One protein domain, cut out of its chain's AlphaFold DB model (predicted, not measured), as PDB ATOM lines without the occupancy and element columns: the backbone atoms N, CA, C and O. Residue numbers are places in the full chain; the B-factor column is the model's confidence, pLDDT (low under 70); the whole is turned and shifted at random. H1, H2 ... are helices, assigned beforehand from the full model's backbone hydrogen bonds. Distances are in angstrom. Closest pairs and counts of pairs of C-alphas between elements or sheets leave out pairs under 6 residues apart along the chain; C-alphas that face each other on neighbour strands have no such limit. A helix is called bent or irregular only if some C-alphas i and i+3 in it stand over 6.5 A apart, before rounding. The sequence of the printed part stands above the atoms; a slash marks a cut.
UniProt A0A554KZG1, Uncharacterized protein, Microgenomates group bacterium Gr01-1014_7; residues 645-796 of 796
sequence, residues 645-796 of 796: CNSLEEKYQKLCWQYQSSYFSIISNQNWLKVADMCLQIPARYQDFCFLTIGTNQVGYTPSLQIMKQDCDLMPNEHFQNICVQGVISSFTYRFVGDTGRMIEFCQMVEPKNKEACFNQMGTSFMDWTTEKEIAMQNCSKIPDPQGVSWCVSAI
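What this domain is: This is residues 645 to 796 of the 796 residues of an uncharacterized protein of Microgenomates group bacterium Gr01-1014_7 (UniProt A0A554KZG1). The chain winds as a short solenoid of helical hairpins: the long helices H1, H3, H5 and H7, and then the short H9, are packed one on the next in a gently curving row, with H5 in its middle. The short helices H2, H4, H6 and H8 sit between them along the chain and wind round the row from one side of it to the other. The printed part has 152 residues with nine named helices, H1 to H9 in order, and no named strand; the class is all helix. It is compact, with a radius of gyration of the C-alphas of 15.4 A and spans of 44 by 32 by 24 A.

How they stand to each other: H1, residues 650 to 667, H2, residues 672 to 681, and H3, residues 684 to 701, form an up-and-down bundle, each helix running against the one before it. H1 touches H3 at a steep tilt of 45 degrees, with the C-alphas of Gln 658 and Cys 690 closest at 4.3 A. H4, residues 705 to 713, touches residues 694 to 699 of H3 alone; the closest C-alphas, of Gln 698 and Met 708, are 5.6 A apart. H3 touches H5, residues 718 to 735, at a steep tilt of 47 degrees, and the C-alphas of Gly 695 and Gly 727 are closest at 4.1 A. H5, H6, residues 740 to 749, and H7, residues 752 to 769, form a second up-and-down bundle. In it H5 and H6 only just touch, with 3 pairs of C-alphas within 8 A, the closest being those of Ile 729 and Met 743 at 6.3 A. H7 touches H8, residues 773 to 780, with residues 762 to 769 alone; the closest C-alphas are those of Phe 766 and Ala 776, 5.1 A apart. H7 touches H9, residues 786 to 794, at a steep tilt of 48 degrees, with the C-alphas of Gly 763 and Cys 792 closest at 4.4 A. H1 and H9 are apart. Every O i to N i+4 pair is within hydrogen-bond range in H2, H4, H6, H8 and H9, against 9 of 14 in H1, 10 of 14 in H3, 13 of 14 in H5 and 9 of 14 in H7.

Where its parts are: H1 begins at C-alpha 650 (71.182, 126.311, 263.152), is 24.8 A long and has a kink of 45 degrees near residue 657. H3 is 26.5 A long, H5 25.8 A and H7 26.8 A. H1, H3 and H7 are irregular: C-alphas 651 and 654 are 7.1 A apart, 685 and 688 7.5 A, and 753 and 756 7.1 A. H9 ends at C-alpha 794 (102.654, 126.225, 268.774).

The domain as a whole: The two C-alphas farthest apart, of Ser 647 and Pro 784, are 47.3 A apart. The eight links are tight, and the printed part has no cut. The mean pLDDT of the printed part is 95.7, and no printed residue is under 70.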
ATOM      1  N   CYS A 645      71.047 128.197 253.024       95.50
ATOM      2  CA  CYS A 645      71.638 128.381 254.351       95.50
ATOM      3  C   CYS A 645      70.844 129.326 255.262       95.50
ATOM      4  O   CYS A 645      70.791 129.104 256.472       95.50
ATOM      5  N   ASN A 646      70.175 130.335 254.696       94.19
ATOM      6  CA  ASN A 646      69.278 131.241 255.425       94.19
ATOM      7  C   ASN A 646      67.999 130.571 255.974       94.19
ATOM      8  O   ASN A 646      67.314 131.160 256.806       94.19
ATOM      9  N   SER A 647      67.687 129.359 255.518       94.12
ATOM     10  CA  SER A 647      66.449 128.633 255.820       94.12
ATOM     11  C   SER A 647      66.687 127.317 256.571       94.12
ATOM     12  O   SER A 647      65.727 126.674 256.992       94.12
ATOM     13  N   LEU A 648      67.947 126.894 256.733       94.88
ATOM     14  CA  LEU A 648      68.305 125.660 257.434       94.88
ATOM     15  C   LEU A 648      68.317 125.834 258.957       94.88
ATOM     16  O   LEU A 648      68.532 126.929 259.480       94.88
ATOM     17  N   GLU A 649      68.164 124.716 259.669       94.38
ATOM     18  CA  GLU A 649      68.369 124.636 261.117       94.38
ATOM     19  C   GLU A 649      69.788 125.072 261.514       94.38
ATOM     20  O   GLU A 649      70.764 124.782 260.817       94.38
ATOM     21  N   GLU A 650      69.923 125.714 262.677       93.88
ATOM     22  CA  GLU A 650      71.182 126.311 263.152       93.88
ATOM     23  C   GLU A 650      72.366 125.331 263.164       93.88
ATOM     24  O   GLU A 650      73.485 125.721 262.821       93.88
ATOM     25  N   LYS A 651      72.115 124.050 263.471       94.38
ATOM     26  CA  LYS A 651      73.139 122.991 263.478       94.38
ATOM     27  C   LYS A 651      73.830 122.784 262.123       94.38
ATOM     28  O   LYS A 651      74.973 122.340 262.088       94.38
ATOM     29  N   TYR A 652      73.164 123.127 261.021       96.69
ATOM     30  CA  TYR A 652      73.690 122.998 259.662       96.69
ATOM     31  C   TYR A 652      74.293 124.295 259.121       96.69
ATOM     32  O   TYR A 652      75.131 124.264 258.219       96.69
ATOM     33  N   GLN A 653      73.873 125.444 259.660       96.12
ATOM     34  CA  GLN A 653      74.182 126.754 259.088       96.12
ATOM     35  C   GLN A 653      75.683 127.028 258.998       96.12
ATOM     36  O   GLN A 653      76.125 127.537 257.975       96.12
ATOM     37  N   LYS A 654      76.475 126.655 260.014       96.06
ATOM     38  CA  LYS A 654      77.936 126.867 260.029       96.06
ATOM     39  C   LYS A 654      78.606 126.339 258.754       96.06
ATOM     40  O   LYS A 654      79.285 127.092 258.062       96.06
ATOM     41  N   LEU A 655      78.386 125.062 258.435       97.00
ATOM     42  CA  LEU A 655      79.011 124.415 257.278       97.00
ATOM     43  C   LEU A 655      78.296 124.740 255.967       97.00
ATOM     44  O   LEU A 655      78.947 124.807 254.930       97.00
ATOM     45  N   CYS A 656      76.992 125.021 256.006       96.69
ATOM     46  CA  CYS A 656      76.299 125.540 254.832       96.69
ATOM     47  C   CYS A 656      76.923 126.869 254.387       96.69
ATOM     48  O   CYS A 656      77.381 126.979 253.256       96.69
ATOM     49  N   TRP A 657      77.042 127.848 255.293       96.62
ATOM     50  CA  TRP A 657      77.651 129.149 255.000       96.62
ATOM     51  C   TRP A 657      79.118 129.047 254.596       96.62
ATOM     52  O   TRP A 657      79.552 129.794 253.720       96.62
ATOM     53  N   GLN A 658      79.859 128.102 255.183       95.81
ATOM     54  CA  GLN A 658      81.216 127.783 254.755       95.81
ATOM     55  C   GLN A 658      81.261 127.477 253.253       95.81
ATOM     56  O   GLN A 658      81.998 128.122 252.512       95.81
ATOM     57  N   TYR A 659      80.461 126.520 252.787       94.75
ATOM     58  CA  TYR A 659      80.483 126.068 251.394       94.75
ATOM     59  C   TYR A 659      79.662 126.948 250.445       94.75
ATOM     60  O   TYR A 659      79.911 126.921 249.239       94.75
ATOM     61  N   GLN A 660      78.756 127.788 250.956       93.06
ATOM     62  CA  GLN A 660      78.015 128.775 250.162       93.06
ATOM     63  C   GLN A 660      78.957 129.759 249.450       93.06
ATOM     64  O   GLN A 660      78.657 130.223 248.353       93.06
ATOM     65  N   SER A 661      80.137 130.009 250.021       93.25
ATOM     66  CA  SER A 661      81.215 130.779 249.390       93.25
ATOM     67  C   SER A 661      81.621 130.230 248.009       93.25
ATOM     68  O   SER A 661      81.874 130.997 247.077       93.25
ATOM     69  N   SER A 662      81.605 128.904 247.816       92.25
ATOM     70  CA  SER A 662      81.853 128.295 246.501       92.25
ATOM     71  C   SER A 662      80.747 128.641 245.507       92.25
ATOM     72  O   SER A 662      81.055 129.015 244.375       92.25
ATOM     73  N   TYR A 663      79.480 128.650 245.931       91.12
ATOM     74  CA  TYR A 663      78.387 129.117 245.079       91.12
ATOM     75  C   TYR A 663      78.514 130.611 244.741       91.12
ATOM     76  O   TYR A 663      78.387 130.988 243.574       91.12
ATOM     77  N   PHE A 664      78.860 131.459 245.719       92.88
ATOM     78  CA  PHE A 664      79.140 132.882 245.486       92.88
ATOM     79  C   PHE A 664      80.229 133.083 244.427       92.88
ATOM     80  O   PHE A 664      80.094 133.956 243.565       92.88
ATOM     81  N   SER A 665      81.281 132.254 244.450       90.56
ATOM     82  CA  SER A 665      82.350 132.293 243.448       90.56
ATOM     83  C   SER A 665      81.852 131.953 242.040       90.56
ATOM     84  O   SER A 665      82.274 132.601 241.083       90.56
ATOM     85  N   ILE A 666      80.904 131.021 241.903       84.88
ATOM     86  CA  ILE A 666      80.326 130.626 240.610       84.88
ATOM     87  C   ILE A 666      79.491 131.769 240.024       84.88
ATOM     88  O   ILE A 666      79.759 132.221 238.912       84.88
ATOM     89  N   ILE A 667      78.524 132.301 240.778       84.31
ATOM     90  CA  ILE A 667      77.627 133.367 240.279       84.31
ATOM     91  C   ILE A 667      78.331 134.712 240.087       84.31
ATOM     92  O   ILE A 667      77.872 135.554 239.317       84.31
ATOM     93  N   SER A 668      79.461 134.913 240.765       86.31
ATOM     94  CA  SER A 668      80.298 136.103 240.610       86.31
ATOM     95  C   SER A 668      81.384 135.937 239.547       86.31
ATOM     96  O   SER A 668      82.178 136.862 239.368       86.31
ATOM     97  N   ASN A 669      81.442 134.790 238.858       85.06
ATOM     98  CA  ASN A 669      82.489 134.448 237.893       85.06
ATOM     99  C   ASN A 669      83.903 134.680 238.468       85.06
ATOM    100  O   ASN A 669      84.732 135.354 237.858       85.06
ATOM    101  N   GLN A 670      84.123 134.183 239.691       86.94
ATOM    102  CA  GLN A 670      85.362 134.277 240.475       86.94
ATOM    103  C   GLN A 670      85.839 135.712 240.765       86.94
ATOM    104  O   GLN A 670      87.007 135.948 241.051       86.94
ATOM    105  N   ASN A 671      84.940 136.699 240.751       93.00
ATOM    106  CA  ASN A 671      85.255 138.028 241.269       93.00
ATOM    107  C   ASN A 671      85.307 137.998 242.807       93.00
ATOM    108  O   ASN A 671      84.279 138.135 243.471       93.00
ATOM    109  N   TRP A 672      86.504 137.830 243.369       94.50
ATOM    110  CA  TRP A 672      86.702 137.645 244.810       94.50
ATOM    111  C   TRP A 672      86.286 138.834 245.676       94.50
ATOM    112  O   TRP A 672      85.867 138.621 246.810       94.50
ATOM    113  N   LEU A 673      86.308 140.060 245.144       96.31
ATOM    114  CA  LEU A 673      85.767 141.229 245.848       96.31
ATOM    115  C   LEU A 673      84.250 141.102 246.029       96.31
ATOM    116  O   LEU A 673      83.744 141.288 247.130       96.31
ATOM    117  N   LYS A 674      83.530 140.681 244.980       96.94
ATOM    118  CA  LYS A 674      82.089 140.400 245.087       96.94
ATOM    119  C   LYS A 674      81.804 139.239 246.035       96.94
ATOM    120  O   LYS A 674      80.861 139.318 246.812       96.94
ATOM    121  N   VAL A 675      82.611 138.177 245.999       96.25
ATOM    122  CA  VAL A 675      82.463 137.046 246.934       96.25
ATOM    123  C   VAL A 675      82.649 137.512 248.380       96.25
ATOM    124  O   VAL A 675      81.836 137.166 249.235       96.25
ATOM    125  N   ALA A 676      83.659 138.343 248.650       97.94
ATOM    126  CA  ALA A 676      83.883 138.935 249.965       97.94
ATOM    127  C   ALA A 676      82.699 139.812 250.408       97.94
ATOM    128  O   ALA A 676      82.214 139.648 251.529       97.94
ATOM    129  N   ASP A 677      82.170 140.667 249.526       98.00
ATOM    130  CA  ASP A 677      80.982 141.486 249.803       98.00
ATOM    131  C   ASP A 677      79.758 140.629 250.153       98.00
ATOM    132  O   ASP A 677      78.955 140.998 251.011       98.00
ATOM    133  N   MET A 678      79.599 139.470 249.510       97.12
ATOM    134  CA  MET A 678      78.531 138.520 249.826       97.12
ATOM    135  C   MET A 678      78.770 137.805 251.159       97.12
ATOM    136  O   MET A 678      77.839 137.702 251.957       97.12
ATOM    137  N   CYS A 679      80.003 137.373 251.453       97.88
ATOM    138  CA  CYS A 679      80.351 136.806 252.758       97.88
ATOM    139  C   CYS A 679      80.091 137.806 253.897       97.88
ATOM    140  O   CYS A 679      79.607 137.408 254.951       97.88
ATOM    141  N   LEU A 680      80.324 139.105 253.694       98.25
ATOM    142  CA  LEU A 680      80.032 140.139 254.698       98.25
ATOM    143  C   LEU A 680      78.530 140.346 254.963       98.25
ATOM    144  O   LEU A 680      78.166 140.875 256.012       98.25
ATOM    145  N   GLN A 681      77.658 139.923 254.046       97.75
ATOM    146  CA  GLN A 681      76.202 140.020 254.203       97.75
ATOM    147  C   GLN A 681      75.600 138.851 254.998       97.75
ATOM    148  O   GLN A 681      74.450 138.941 255.432       97.75
ATOM    149  N   ILE A 682      76.348 137.764 255.217       97.12
ATOM    150  CA  ILE A 682      75.873 136.627 256.021       97.12
ATOM    151  C   ILE A 682      75.999 136.941 257.526       97.12
ATOM    152  O   ILE A 682      76.749 137.848 257.909       97.12
ATOM    153  N   PRO A 683      75.316 136.190 258.416       97.56
ATOM    154  CA  PRO A 683      75.409 136.423 259.856       97.56
ATOM    155  C   PRO A 683      76.860 136.402 260.360       97.56
ATOM    156  O   PRO A 683      77.598 135.456 260.088       97.56
ATOM    157  N   ALA A 684      77.243 137.412 261.153       97.31
ATOM    158  CA  ALA A 684      78.627 137.657 261.580       97.31
ATOM    159  C   ALA A 684      79.341 136.420 262.158       97.31
ATOM    160  O   ALA A 684      80.493 136.159 261.829       97.31
ATOM    161  N   ARG A 685      78.629 135.600 262.945       96.56
ATOM    162  CA  ARG A 685      79.158 134.359 263.544       96.56
ATOM    163  C   ARG A 685      79.610 133.292 262.533       96.56
ATOM    164  O   ARG A 685      80.245 132.323 262.937       96.56
ATOM    165  N   TYR A 686      79.255 133.433 261.255       97.75
ATOM    166  CA  TYR A 686      79.604 132.491 260.190       97.75
ATOM    167  C   TYR A 686      80.597 133.047 259.162       97.75
ATOM    168  O   TYR A 686      81.035 132.299 258.288       97.75
ATOM    169  N   GLN A 687      80.959 134.332 259.250       98.25
ATOM    170  CA  GLN A 687      81.770 135.004 258.231       98.25
ATOM    171  C   GLN A 687      83.135 134.340 258.054       98.25
ATOM    172  O   GLN A 687      83.497 134.024 256.923       98.25
ATOM    173  N   ASP A 688      83.834 134.024 259.146       98.31
ATOM    174  CA  ASP A 688      85.135 133.345 259.096       98.31
ATOM    175  C   ASP A 688      85.075 132.047 258.278       98.31
ATOM    176  O   ASP A 688      85.949 131.788 257.459       98.31
ATOM    177  N   PHE A 689      84.003 131.261 258.396       97.38
ATOM    178  CA  PHE A 689      83.862 130.036 257.607       97.38
ATOM    179  C   PHE A 689      83.652 130.324 256.113       97.38
ATOM    180  O   PHE A 689      84.214 129.632 255.268       97.38
ATOM    181  N   CYS A 690      82.889 131.364 255.764       97.38
ATOM    182  CA  CYS A 690      82.708 131.778 254.368       97.38
ATOM    183  C   CYS A 690      84.034 132.232 253.736       97.38
ATOM    184  O   CYS A 690      84.363 131.829 252.617       97.38
ATOM    185  N   PHE A 691      84.825 133.016 254.477       98.25
ATOM    186  CA  PHE A 691      86.148 133.481 254.052       98.25
ATOM    187  C   PHE A 691      87.186 132.352 254.000       98.25
ATOM    188  O   PHE A 691      88.026 132.346 253.101       98.25
ATOM    189  N   LEU A 692      87.103 131.360 254.892       97.38
ATOM    190  CA  LEU A 692      87.990 130.193 254.880       97.38
ATOM    191  C   LEU A 692      87.873 129.456 253.542       97.38
ATOM    192  O   LEU A 692      88.878 129.129 252.908       97.38
ATOM    193  N   THR A 693      86.642 129.258 253.066       95.62
ATOM    194  CA  THR A 693      86.395 128.554 251.806       95.62
ATOM    195  C   THR A 693      86.884 129.319 250.581       95.62
ATOM    196  O   THR A 693      87.264 128.674 249.604       95.62
ATOM    197  N   ILE A 694      86.973 130.658 250.624       95.62
ATOM    198  CA  ILE A 694      87.617 131.438 249.550       95.62
ATOM    199  C   ILE A 694      89.042 130.926 249.340       95.62
ATOM    200  O   ILE A 694      89.405 130.591 248.213       95.62
ATOM    201  N   GLY A 695      89.801 130.764 250.425       96.56
ATOM    202  CA  GLY A 695      91.137 130.173 250.401       96.56
ATOM    203  C   GLY A 695      91.149 128.727 249.910       96.56
ATOM    204  O   GLY A 695      91.947 128.371 249.046       96.56
ATOM    205  N   THR A 696      90.232 127.884 250.397       94.62
ATOM    206  CA  THR A 696      90.181 126.477 249.952       94.62
ATOM    207  C   THR A 696      89.899 126.343 248.452       94.62
ATOM    208  O   THR A 696      90.490 125.492 247.785       94.62
ATOM    209  N   ASN A 697      89.045 127.223 247.912       91.75
ATOM    210  CA  ASN A 697      88.661 127.259 246.506       91.75
ATOM    211  C   ASN A 697      89.836 127.661 245.609       91.75
ATOM    212  O   ASN A 697      89.922 127.164 244.488       91.75
ATOM    213  N   GLN A 698      90.772 128.487 246.093       93.06
ATOM    214  CA  GLN A 698      91.982 128.838 245.339       93.06
ATOM    215  C   GLN A 698      92.750 127.592 244.898       93.06
ATOM    216  O   GLN A 698      93.090 127.433 243.726       93.06
ATOM    217  N   VAL A 699      92.933 126.652 245.825       92.62
ATOM    218  CA  VAL A 699      93.586 125.364 245.559       92.62
ATOM    219  C   VAL A 699      92.743 124.489 244.629       92.62
ATOM    220  O   VAL A 699      93.289 123.652 243.921       92.62
ATOM    221  N   GLY A 700      91.427 124.675 244.563       87.69
ATOM    222  CA  GLY A 700      90.579 124.033 243.555       87.69
ATOM    223  C   GLY A 700      90.749 124.624 242.151       87.69
ATOM    224  O   GLY A 700      90.739 123.878 241.174       87.69
ATOM    225  N   TYR A 701      90.940 125.942 242.044       86.06
ATOM    226  CA  TYR A 701      90.848 126.678 240.777       86.06
ATOM    227  C   TYR A 701      92.176 126.935 240.066       86.06
ATOM    228  O   TYR A 701      92.205 126.954 238.835       86.06
ATOM    229  N   THR A 702      93.275 127.125 240.795       88.88
ATOM    230  CA  THR A 702      94.572 127.468 240.199       88.88
ATOM    231  C   THR A 702      95.717 126.666 240.815       88.88
ATOM    232  O   THR A 702      95.694 126.423 242.016       88.88
ATOM    233  N   PRO A 703      96.738 126.256 240.039       90.12
ATOM    234  CA  PRO A 703      97.982 125.718 240.591       90.12
ATOM    235  C   PRO A 703      98.991 126.819 240.981       90.12
ATOM    236  O   PRO A 703     100.051 126.516 241.526       90.12
ATOM    237  N   SER A 704      98.712 128.096 240.682       93.56
ATOM    238  CA  SER A 704      99.659 129.204 240.876       93.56
ATOM    239  C   SER A 704      99.592 129.786 242.286       93.56
ATOM    240  O   SER A 704      98.660 130.526 242.599       93.56
ATOM    241  N   LEU A 705     100.629 129.551 243.097       96.56
ATOM    242  CA  LEU A 705     100.764 130.119 244.449       96.56
ATOM    243  C   LEU A 705     100.656 131.652 244.465       96.56
ATOM    244  O   LEU A 705     100.073 132.230 245.379       96.56
ATOM    245  N   GLN A 706     101.174 132.310 243.423       97.38
ATOM    246  CA  GLN A 706     101.122 133.764 243.294       97.38
ATOM    247  C   GLN A 706      99.689 134.279 243.128       97.38
ATOM    248  O   GLN A 706      99.352 135.304 243.718       97.38
ATOM    249  N   ILE A 707      98.854 133.574 242.355       96.25
ATOM    250  CA  ILE A 707      97.438 133.931 242.188       96.25
ATOM    251  C   ILE A 707      96.700 133.720 243.511       96.25
ATOM    252  O   ILE A 707      96.011 134.625 243.961       96.25
ATOM    253  N   MET A 708      96.928 132.590 244.194       97.44
ATOM    254  CA  MET A 708      96.303 132.327 245.500       97.44
ATOM    255  C   MET A 708      96.622 133.428 246.520       97.44
ATOM    256  O   MET A 708      95.740 133.870 247.254       97.44
ATOM    257  N   LYS A 709      97.882 133.893 246.553       98.00
ATOM    258  CA  LYS A 709      98.309 135.004 247.415       98.00
ATOM    259  C   LYS A 709      97.571 136.288 247.041       98.00
ATOM    260  O   LYS A 709      96.957 136.898 247.909       98.00
ATOM    261  N   GLN A 710      97.619 136.670 245.763       97.94
ATOM    262  CA  GLN A 710      96.976 137.888 245.262       97.94
ATOM    263  C   GLN A 710      95.479 137.908 245.571       97.94
ATOM    264  O   GLN A 710      94.970 138.929 246.021       97.94
ATOM    265  N   ASP A 711      94.794 136.781 245.396       97.31
ATOM    266  CA  ASP A 711      93.363 136.670 245.660       97.31
ATOM    267  C   ASP A 711      93.046 136.754 247.159       97.31
ATOM    268  O   ASP A 711      92.086 137.426 247.543       97.31
ATOM    269  N   CYS A 712      93.869 136.157 248.029       98.12
ATOM    270  CA  CYS A 712      93.720 136.343 249.474       98.12
ATOM    271  C   CYS A 712      94.049 137.773 249.936       98.12
ATOM    272  O   CYS A 712      93.431 138.241 250.892       98.12
ATOM    273  N   ASP A 713      94.944 138.504 249.263       98.12
ATOM    274  CA  ASP A 713      95.231 139.911 249.589       98.12
ATOM    275  C   ASP A 713      94.014 140.825 249.349       98.12
ATOM    276  O   ASP A 713      93.893 141.868 249.997       98.12
ATOM    277  N   LEU A 714      93.092 140.435 248.457       97.44
ATOM    278  CA  LEU A 714      91.859 141.180 248.168       97.44
ATOM    279  C   LEU A 714      90.855 141.162 249.330       97.44
ATOM    280  O   LEU A 714      89.883 141.920 249.302       97.44
ATOM    281  N   MET A 715      91.046 140.297 250.332       98.06
ATOM    282  CA  MET A 715      90.134 140.215 251.470       98.06
ATOM    283  C   MET A 715      90.143 141.533 252.268       98.06
ATOM    284  O   MET A 715      91.192 142.161 252.428       98.06
ATOM    285  N   PRO A 716      88.985 141.977 252.789       97.25
ATOM    286  CA  PRO A 716      88.752 143.387 253.116       97.25
ATOM    287  C   PRO A 716      89.534 143.912 254.330       97.25
ATOM    288  O   PRO A 716      89.620 145.122 254.534       97.25
ATOM    289  N   ASN A 717      90.087 143.029 255.160       97.38
ATOM    290  CA  ASN A 717      90.926 143.389 256.298       97.38
ATOM    291  C   ASN A 717      91.893 142.247 256.649       97.38
ATOM    292  O   ASN A 717      91.764 141.132 256.148       97.38
ATOM    293  N   GLU A 718      92.851 142.525 257.536       98.06
ATOM    294  CA  GLU A 718      93.887 141.565 257.937       98.06
ATOM    295  C   GLU A 718      93.326 140.262 258.522       98.06
ATOM    296  O   GLU A 718      93.858 139.192 258.233       98.06
ATOM    297  N   HIS A 719      92.230 140.333 259.285       98.25
ATOM    298  CA  HIS A 719      91.569 139.148 259.835       98.25
ATOM    299  C   HIS A 719      91.092 138.217 258.716       98.25
ATOM    300  O   HIS A 719      91.493 137.058 258.668       98.25
ATOM    301  N   PHE A 720      90.329 138.720 257.744       98.62
ATOM    302  CA  PHE A 720      89.850 137.884 256.639       98.62
ATOM    303  C   PHE A 720      90.951 137.480 255.647       98.62
ATOM    304  O   PHE A 720      90.860 136.410 255.045       98.62
ATOM    305  N   GLN A 721      92.020 138.275 255.517       98.62
ATOM    306  CA  GLN A 721      93.235 137.870 254.795       98.62
ATOM    307  C   GLN A 721      93.885 136.649 255.466       98.62
ATOM    308  O   GLN A 721      94.185 135.668 254.785       98.62
ATOM    309  N   ASN A 722      94.028 136.664 256.798       98.69
ATOM    310  CA  ASN A 722      94.527 135.522 257.570       98.69
ATOM    311  C   ASN A 722      93.656 134.281 257.360       98.69
ATOM    312  O   ASN A 722      94.179 133.224 257.024       98.69
ATOM    313  N   ILE A 723      92.336 134.417 257.491       98.62
ATOM    314  CA  ILE A 723      91.393 133.308 257.308       98.62
ATOM    315  C   ILE A 723      91.481 132.712 255.886       98.62
ATOM    316  O   ILE A 723      91.507 131.491 255.731       98.62
ATOM    317  N   CYS A 724      91.589 133.539 254.840       98.50
ATOM    318  CA  CYS A 724      91.781 133.051 253.468       98.50
ATOM    319  C   CYS A 724      93.097 132.273 253.319       98.50
ATOM    320  O   CYS A 724      93.109 131.159 252.795       98.50
ATOM    321  N   VAL A 725      94.205 132.811 253.839       98.62
ATOM    322  CA  VAL A 725      95.522 132.152 253.817       98.62
ATOM    323  C   VAL A 725      95.482 130.802 254.544       98.62
ATOM    324  O   VAL A 725      96.028 129.815 254.046       98.62
ATOM    325  N   GLN A 726      94.777 130.722 255.674       98.56
ATOM    326  CA  GLN A 726      94.558 129.462 256.384       98.56
ATOM    327  C   GLN A 726      93.754 128.463 255.541       98.56
ATOM    328  O   GLN A 726      94.081 127.278 255.515       98.56
ATOM    329  N   GLY A 727      92.749 128.929 254.798       98.00
ATOM    330  CA  GLY A 727      91.984 128.105 253.861       98.00
ATOM    331  C   GLY A 727      92.851 127.479 252.766       98.00
ATOM    332  O   GLY A 727      92.690 126.297 252.457       98.00
ATOM    333  N   VAL A 728      93.812 128.233 252.220       98.44
ATOM    334  CA  VAL A 728      94.771 127.712 251.228       98.44
ATOM    335  C   VAL A 728      95.613 126.587 251.832       98.44
ATOM    336  O   VAL A 728      95.664 125.488 251.275       98.44
ATOM    337  N   ILE A 729      96.218 126.824 253.001       98.31
ATOM    338  CA  ILE A 729      97.040 125.818 253.690       98.31
ATOM    339  C   ILE A 729      96.217 124.582 254.042       98.31
ATOM    340  O   ILE A 729      96.654 123.470 253.759       98.31
ATOM    341  N   SER A 730      95.007 124.766 254.577       95.69
ATOM    342  CA  SER A 730      94.096 123.663 254.882       95.69
ATOM    343  C   SER A 730      93.798 122.808 253.652       95.69
ATOM    344  O   SER A 730      93.701 121.596 253.784       95.69
ATOM    345  N   SER A 731      93.644 123.398 252.466       95.38
ATOM    346  CA  SER A 731      93.342 122.650 251.240       95.38
ATOM    347  C   SER A 731      94.583 121.954 250.653       95.38
ATOM    348  O   SER A 731      94.494 120.825 250.166       95.38
ATOM    349  N   PHE A 732      95.781 122.541 250.787       96.31
ATOM    350  CA  PHE A 732      97.035 121.848 250.450       96.31
ATOM    351  C   PHE A 732      97.244 120.567 251.252       96.31
ATOM    352  O   PHE A 732      97.726 119.583 250.691       96.31
ATOM    353  N   THR A 733      96.827 120.552 252.516       93.06
ATOM    354  CA  THR A 733      96.908 119.382 253.401       93.06
ATOM    355  C   THR A 733      96.211 118.157 252.827       93.06
ATOM    356  O   THR A 733      96.716 117.049 253.007       93.06
ATOM    357  N   TYR A 734      95.095 118.352 252.119       92.06
ATOM    358  CA  TYR A 734      94.284 117.276 251.545       92.06
ATOM    359  C   TYR A 734      94.609 117.010 250.073       92.06
ATOM    360  O   TYR A 734      94.584 115.857 249.651       92.06
ATOM    361  N   ARG A 735      94.975 118.027 249.278       92.12
ATOM    362  CA  ARG A 735      95.331 117.833 247.859       92.12
ATOM    363  C   ARG A 735      96.762 117.322 247.660       92.12
ATOM    364  O   ARG A 735      96.994 116.422 246.856       92.12
ATOM    365  N   PHE A 736      97.725 117.863 248.404       92.38
ATOM    366  CA  PHE A 736      99.160 117.617 248.220       92.38
ATOM    367  C   PHE A 736      99.795 116.995 249.471       92.38
ATOM    368  O   PHE A 736     100.782 117.500 250.007       92.38
ATOM    369  N   VAL A 737      99.220 115.885 249.944       91.56
ATOM    370  CA  VAL A 737      99.673 115.174 251.151       91.56
ATOM    371  C   VAL A 737     101.175 114.869 251.079       91.56
ATOM    372  O   VAL A 737     101.653 114.224 250.145       91.56
ATOM    373  N   GLY A 738     101.916 115.308 252.099       90.44
ATOM    374  CA  GLY A 738     103.365 115.117 252.214       90.44
ATOM    375  C   GLY A 738     104.222 116.186 251.524       90.44
ATOM    376  O   GLY A 738     105.435 116.209 251.742       90.44
ATOM    377  N   ASP A 739     103.631 117.103 250.754       93.75
ATOM    378  CA  ASP A 739     104.345 118.208 250.103       93.75
ATOM    379  C   ASP A 739     104.484 119.415 251.045       93.75
ATOM    380  O   ASP A 739     103.897 120.484 250.856       93.75
ATOM    381  N   THR A 740     105.283 119.240 252.101       96.25
ATOM    382  CA  THR A 740     105.603 120.326 253.040       96.25
ATOM    383  C   THR A 740     106.236 121.526 252.327       96.25
ATOM    384  O   THR A 740     106.026 122.663 252.740       96.25
ATOM    385  N   GLY A 741     106.995 121.283 251.252       97.19
ATOM    386  CA  GLY A 741     107.675 122.325 250.482       97.19
ATOM    387  C   GLY A 741     106.696 123.333 249.887       97.19
ATOM    388  O   GLY A 741     106.877 124.531 250.093       97.19
ATOM    389  N   ARG A 742     105.615 122.861 249.253       95.88
ATOM    390  CA  ARG A 742     104.570 123.732 248.688       95.88
ATOM    391  C   ARG A 742     103.906 124.626 249.742       95.88
ATOM    392  O   ARG A 742     103.660 125.803 249.481       95.88
ATOM    393  N   MET A 743     103.629 124.090 250.933       97.75
ATOM    394  CA  MET A 743     103.044 124.869 252.036       97.75
ATOM    395  C   MET A 743     104.011 125.959 252.522       97.75
ATOM    396  O   MET A 743     103.603 127.105 252.710       97.75
ATOM    397  N   ILE A 744     105.302 125.623 252.665       98.38
ATOM    398  CA  ILE A 744     106.355 126.579 253.043       98.38
ATOM    399  C   ILE A 744     106.488 127.680 251.993       98.38
ATOM    400  O   ILE A 744     106.518 128.853 252.357       98.38
ATOM    401  N   GLU A 745     106.564 127.316 250.712       98.00
ATOM    402  CA  GLU A 745     106.705 128.263 249.603       98.00
ATOM    403  C   GLU A 745     105.567 129.289 249.624       98.00
ATOM    404  O   GLU A 745     105.818 130.494 249.621       98.00
ATOM    405  N   PHE A 746     104.321 128.832 249.781       98.44
ATOM    406  CA  PHE A 746     103.176 129.730 249.904       98.44
ATOM    407  C   PHE A 746     103.265 130.637 251.142       98.44
ATOM    408  O   PHE A 746     103.163 131.858 251.010       98.44
ATOM    409  N   CYS A 747     103.528 130.090 252.336       98.31
ATOM    410  CA  CYS A 747     103.652 130.900 253.558       98.31
ATOM    411  C   CYS A 747     104.850 131.866 253.541       98.31
ATOM    412  O   CYS A 747     104.862 132.864 254.263       98.31
ATOM    413  N   GLN A 748     105.872 131.618 252.724       97.31
ATOM    414  CA  GLN A 748     106.964 132.571 252.522       97.31
ATOM    415  C   GLN A 748     106.551 133.753 251.638       97.31
ATOM    416  O   GLN A 748     107.069 134.853 251.851       97.31
ATOM    417  N   MET A 749     105.632 133.526 250.695       97.12
ATOM    418  CA  MET A 749     105.135 134.522 249.743       97.12
ATOM    419  C   MET A 749     104.070 135.457 250.320       97.12
ATOM    420  O   MET A 749     103.934 136.568 249.812       97.12
ATOM    421  N   VAL A 750     103.299 135.037 251.333       98.06
ATOM    422  CA  VAL A 750     102.263 135.896 251.938       98.06
ATOM    423  C   VAL A 750     102.864 137.125 252.628       98.06
ATOM    424  O   VAL A 750     104.039 137.142 253.009       98.06
ATOM    425  N   GLU A 751     102.044 138.163 252.804       97.56
ATOM    426  CA  GLU A 751     102.472 139.388 253.483       97.56
ATOM    427  C   GLU A 751     102.994 139.087 254.899       97.56
ATOM    428  O   GLU A 751     102.464 138.198 255.572       97.56
ATOM    429  N   PRO A 752     103.989 139.843 255.409       97.00
ATOM    430  CA  PRO A 752     104.592 139.581 256.718       97.00
ATOM    431  C   PRO A 752     103.583 139.436 257.866       97.00
ATOM    432  O   PRO A 752     103.747 138.564 258.714       97.00
ATOM    433  N   LYS A 753     102.510 140.239 257.850       96.81
ATOM    434  CA  LYS A 753     101.427 140.208 258.847       96.81
ATOM    435  C   LYS A 753     100.603 138.912 258.836       96.81
ATOM    436  O   LYS A 753     100.014 138.556 259.846       96.81
ATOM    437  N   ASN A 754     100.585 138.186 257.715       98.19
ATOM    438  CA  ASN A 754      99.808 136.958 257.556       98.19
ATOM    439  C   ASN A 754     100.630 135.678 257.807       98.19
ATOM    440  O   ASN A 754     100.071 134.579 257.840       98.19
ATOM    441  N   LYS A 755     101.955 135.794 257.998       98.19
ATOM    442  CA  LYS A 755     102.853 134.635 258.154       98.19
ATOM    443  C   LYS A 755     102.542 133.796 259.386       98.19
ATOM    444  O   LYS A 755     102.530 132.574 259.285       98.19
ATOM    445  N   GLU A 756     102.243 134.433 260.515       98.00
ATOM    446  CA  GLU A 756     101.894 133.729 261.754       98.00
ATOM    447  C   GLU A 756     100.667 132.833 261.565       98.00
ATOM    448  O   GLU A 756     100.732 131.632 261.824       98.00
ATOM    449  N   ALA A 757      99.576 133.383 261.024       98.06
ATOM    450  CA  ALA A 757      98.364 132.618 260.745       98.06
ATOM    451  C   ALA A 757      98.621 131.458 259.765       98.06
ATOM    452  O   ALA A 757      98.089 130.365 259.963       98.06
ATOM    453  N   CYS A 758      99.462 131.683 258.748       98.44
ATOM    454  CA  CYS A 758      99.836 130.675 257.756       98.44
ATOM    455  C   CYS A 758     100.602 129.503 258.385       98.44
ATOM    456  O   CYS A 758     100.184 128.349 258.264       98.44
ATOM    457  N   PHE A 759     101.690 129.788 259.107       98.50
ATOM    458  CA  PHE A 759     102.520 128.755 259.730       98.50
ATOM    459  C   PHE A 759     101.803 128.052 260.890       98.50
ATOM    460  O   PHE A 759     101.937 126.836 261.012       98.50
ATOM    461  N   ASN A 760     100.972 128.752 261.671       98.12
ATOM    462  CA  ASN A 760     100.103 128.117 262.673       98.12
ATOM    463  C   ASN A 760      99.168 127.083 262.023       98.12
ATOM    464  O   ASN A 760      99.061 125.953 262.496       98.12
ATOM    465  N   GLN A 761      98.539 127.426 260.893       98.25
ATOM    466  CA  GLN A 761      97.665 126.491 260.179       98.25
ATOM    467  C   GLN A 761      98.421 125.284 259.610       98.25
ATOM    468  O   GLN A 761      97.836 124.202 259.506       98.25
ATOM    469  N   MET A 762      99.707 125.425 259.269       98.00
ATOM    470  CA  MET A 762     100.535 124.280 258.876       98.00
ATOM    471  C   MET A 762     100.695 123.277 260.025       98.00
ATOM    472  O   MET A 762     100.576 122.078 259.788       98.00
ATOM    473  N   GLY A 763     100.902 123.747 261.260       97.38
ATOM    474  CA  GLY A 763     100.990 122.878 262.439       97.38
ATOM    475  C   GLY A 763      99.713 122.068 262.658       97.38
ATOM    476  O   GLY A 763      99.766 120.837 262.702       97.38
ATOM    477  N   THR A 764      98.556 122.741 262.659       95.81
ATOM    478  CA  THR A 764      97.233 122.086 262.710       95.81
ATOM    479  C   THR A 764      97.071 121.061 261.588       95.81
ATOM    480  O   THR A 764      96.577 119.959 261.804       95.81
ATOM    481  N   SER A 765      97.521 121.408 260.383       95.62
ATOM    482  CA  SER A 765      97.418 120.556 259.199       95.62
ATOM    483  C   SER A 765      98.287 119.300 259.272       95.62
ATOM    484  O   SER A 765      97.878 118.242 258.802       95.62
ATOM    485  N   PHE A 766      99.475 119.366 259.875       96.38
ATOM    486  CA  PHE A 766     100.325 118.182 260.020       96.38
ATOM    487  C   PHE A 766      99.725 117.134 260.959       96.38
ATOM    488  O   PHE A 766      99.997 115.947 260.775       96.38
ATOM    489  N   MET A 767      98.853 117.534 261.887       94.75
ATOM    490  CA  MET A 767      98.102 116.596 262.726       94.75
ATOM    491  C   MET A 767      97.043 115.797 261.947       94.75
ATOM    492  O   MET A 767      96.619 114.742 262.415       94.75
ATOM    493  N   ASP A 768      96.664 116.218 260.733       92.38
ATOM    494  CA  ASP A 768      95.841 115.390 259.840       92.38
ATOM    495  C   ASP A 768      96.677 114.279 259.165       92.38
ATOM    496  O   ASP A 768      96.146 113.236 258.779       92.38
ATOM    497  N   TRP A 769      97.999 114.455 259.041       93.19
ATOM    498  CA  TRP A 769      98.891 113.471 258.411       93.19
ATOM    499  C   TRP A 769      99.372 112.374 259.360       93.19
ATOM    500  O   TRP A 769      99.780 111.309 258.893       93.19
ATOM    501  N   THR A 770      99.354 112.624 260.669       91.38
ATOM    502  CA  THR A 770      99.908 111.718 261.680       91.38
ATOM    503  C   THR A 770      99.272 111.944 263.048       91.38
ATOM    504  O   THR A 770      98.947 113.068 263.419       91.38
ATOM    505  N   THR A 771      99.148 110.878 263.837       89.50
ATOM    506  CA  THR A 771      98.800 110.971 265.264       89.50
ATOM    507  C   THR A 771     100.016 111.233 266.157       89.50
ATOM    508  O   THR A 771      99.856 111.542 267.337       89.50
ATOM    509  N   GLU A 772     101.232 111.086 265.625       93.31
ATOM    510  CA  GLU A 772     102.491 111.267 266.351       93.31
ATOM    511  C   GLU A 772     102.955 112.725 266.270       93.31
ATOM    512  O   GLU A 772     103.362 113.207 265.204       93.31
ATOM    513  N   LYS A 773     102.928 113.426 267.410       94.62
ATOM    514  CA  LYS A 773     103.311 114.844 267.495       94.62
ATOM    515  C   LYS A 773     104.743 115.082 267.030       94.62
ATOM    516  O   LYS A 773     105.022 116.100 266.405       94.62
ATOM    517  N   GLU A 774     105.646 114.144 267.281       96.00
ATOM    518  CA  GLU A 774     107.051 114.226 266.892       96.00
ATOM    519  C   GLU A 774     107.207 114.291 265.369       96.00
ATOM    520  O   GLU A 774     107.994 115.090 264.864       96.00
ATOM    521  N   ILE A 775     106.419 113.510 264.622       93.94
ATOM    522  CA  ILE A 775     106.414 113.541 263.153       93.94
ATOM    523  C   ILE A 775     105.836 114.873 262.651       93.94
ATOM    524  O   ILE A 775     106.358 115.461 261.698       93.94
ATOM    525  N   ALA A 776     104.792 115.398 263.296       94.56
ATOM    526  CA  ALA A 776     104.252 116.717 262.963       94.56
ATOM    527  C   ALA A 776     105.296 117.830 263.212       94.56
ATOM    528  O   ALA A 776     105.554 118.653 262.330       94.56
ATOM    529  N   MET A 777     105.995 117.790 264.352       96.12
ATOM    530  CA  MET A 777     107.079 118.722 264.688       96.12
ATOM    531  C   MET A 777     108.270 118.608 263.726       96.12
ATOM    532  O   MET A 777     108.858 119.624 263.349       96.12
ATOM    533  N   GLN A 778     108.605 117.400 263.262       96.38
ATOM    534  CA  GLN A 778     109.616 117.206 262.219       96.38
ATOM    535  C   GLN A 778     109.222 117.912 260.919       96.38
ATOM    536  O   GLN A 778     110.077 118.519 260.277       96.38
ATOM    537  N   ASN A 779     107.945 117.906 260.531       96.38
ATOM    538  CA  ASN A 779     107.504 118.671 259.364       96.38
ATOM    539  C   ASN A 779     107.618 120.187 259.587       96.38
ATOM    540  O   ASN A 779     108.100 120.877 258.690       96.38
ATOM    541  N   CYS A 780     107.295 120.696 260.782       97.56
ATOM    542  CA  CYS A 780     107.543 122.103 261.126       97.56
ATOM    543  C   CYS A 780     109.034 122.475 261.050       97.56
ATOM    544  O   CYS A 780     109.367 123.551 260.567       97.56
ATOM    545  N   SER A 781     109.951 121.587 261.451       97.44
ATOM    546  CA  SER A 781     111.401 121.858 261.403       97.44
ATOM    547  C   SER A 781     111.976 122.049 259.991       97.44
ATOM    548  O   SER A 781     113.097 122.531 259.848       97.44
ATOM    549  N   LYS A 782     111.215 121.709 258.940       97.19
ATOM    550  CA  LYS A 782     111.595 121.970 257.543       97.19
ATOM    551  C   LYS A 782     111.452 123.450 257.165       97.19
ATOM    552  O   LYS A 782     111.960 123.847 256.119       97.19
ATOM    553  N   ILE A 783     110.748 124.250 257.972       98.00
ATOM    554  CA  ILE A 783     110.565 125.687 257.744       98.00
ATOM    555  C   ILE A 783     111.924 126.393 257.919       98.00
ATOM    556  O   ILE A 783     112.518 126.295 258.990       98.00
ATOM    557  N   PRO A 784     112.425 127.131 256.907       96.00
ATOM    558  CA  PRO A 784     113.731 127.793 257.004       96.00
ATOM    559  C   PRO A 784     113.799 128.927 258.036       96.00
ATOM    560  O   PRO A 784     114.876 129.242 258.533       96.00
ATOM    561  N   ASP A 785     112.666 129.570 258.322       94.25
ATOM    562  CA  ASP A 785     112.561 130.696 259.251       94.25
ATOM    563  C   ASP A 785     112.297 130.212 260.693       94.25
ATOM    564  O   ASP A 785     111.253 129.596 260.932       94.25
ATOM    565  N   PRO A 786     113.175 130.511 261.673       96.75
ATOM    566  CA  PRO A 786     112.982 130.110 263.067       96.75
ATOM    567  C   PRO A 786     111.669 130.603 263.686       96.75
ATOM    568  O   PRO A 786     111.084 129.902 264.514       96.75
ATOM    569  N   GLN A 787     111.186 131.785 263.291       97.00
ATOM    570  CA  GLN A 787     109.911 132.297 263.792       97.00
ATOM    571  C   GLN A 787     108.736 131.497 263.212       97.00
ATOM    572  O   GLN A 787     107.858 131.070 263.962       97.00
ATOM    573  N   GLY A 788     108.784 131.184 261.913       97.44
ATOM    574  CA  GLY A 788     107.883 130.229 261.261       97.44
ATOM    575  C   GLY A 788     107.832 128.858 261.942       97.44
ATOM    576  O   GLY A 788     106.742 128.323 262.150       97.44
ATOM    577  N   VAL A 789     108.982 128.310 262.357       98.31
ATOM    578  CA  VAL A 789     109.037 127.059 263.141       98.31
ATOM    579  C   VAL A 789     108.291 127.217 264.463       98.31
ATOM    580  O   VAL A 789     107.470 126.367 264.800       98.31
ATOM    581  N   SER A 790     108.548 128.303 265.199       98.25
ATOM    582  CA  SER A 790     107.890 128.566 266.484       98.25
ATOM    583  C   SER A 790     106.370 128.639 266.350       98.25
ATOM    584  O   SER A 790     105.664 128.048 267.166       98.25
ATOM    585  N   TRP A 791     105.865 129.342 265.335       98.44
ATOM    586  CA  TRP A 791     104.432 129.422 265.053       98.44
ATOM    587  C   TRP A 791     103.856 128.039 264.728       98.44
ATOM    588  O   TRP A 791     102.961 127.561 265.420       98.44
ATOM    589  N   CYS A 792     104.452 127.318 263.777       98.38
ATOM    590  CA  CYS A 792     104.003 125.975 263.398       98.38
ATOM    591  C   CYS A 792     103.945 125.000 264.584       98.38
ATOM    592  O   CYS A 792     102.947 124.309 264.769       98.38
ATOM    593  N   VAL A 793     104.982 124.976 265.426       97.88
ATOM    594  CA  VAL A 793     105.033 124.098 266.605       97.88
ATOM    595  C   VAL A 793     103.991 124.487 267.654       97.88
ATOM    596  O   VAL A 793     103.472 123.606 268.328       97.88
ATOM    597  N   SER A 794     103.642 125.770 267.782       96.94
ATOM    598  CA  SER A 794     102.654 126.225 268.774       96.94
ATOM    599  C   SER A 794     101.236 125.681 268.549       96.94
ATOM    600  O   SER A 794     100.427 125.687 269.476       96.94
ATOM    601  N   ALA A 795     100.946 125.195 267.339       95.44
ATOM    602  CA  ALA A 795      99.659 124.618 266.962       95.44
ATOM    603  C   ALA A 795      99.581 123.080 267.119       95.44
ATOM    604  O   ALA A 795      98.511 122.511 266.898       95.44
ATOM    605  N   ILE A 796     100.685 122.411 267.490       93.56
ATOM    606  CA  ILE A 796     100.801 120.948 267.701       93.56
ATOM    607  C   ILE A 796     100.748 120.621 269.196       93.56
ATOM    608  O   ILE A 796     100.028 119.668 269.597       93.56
TER     609      ILE A 796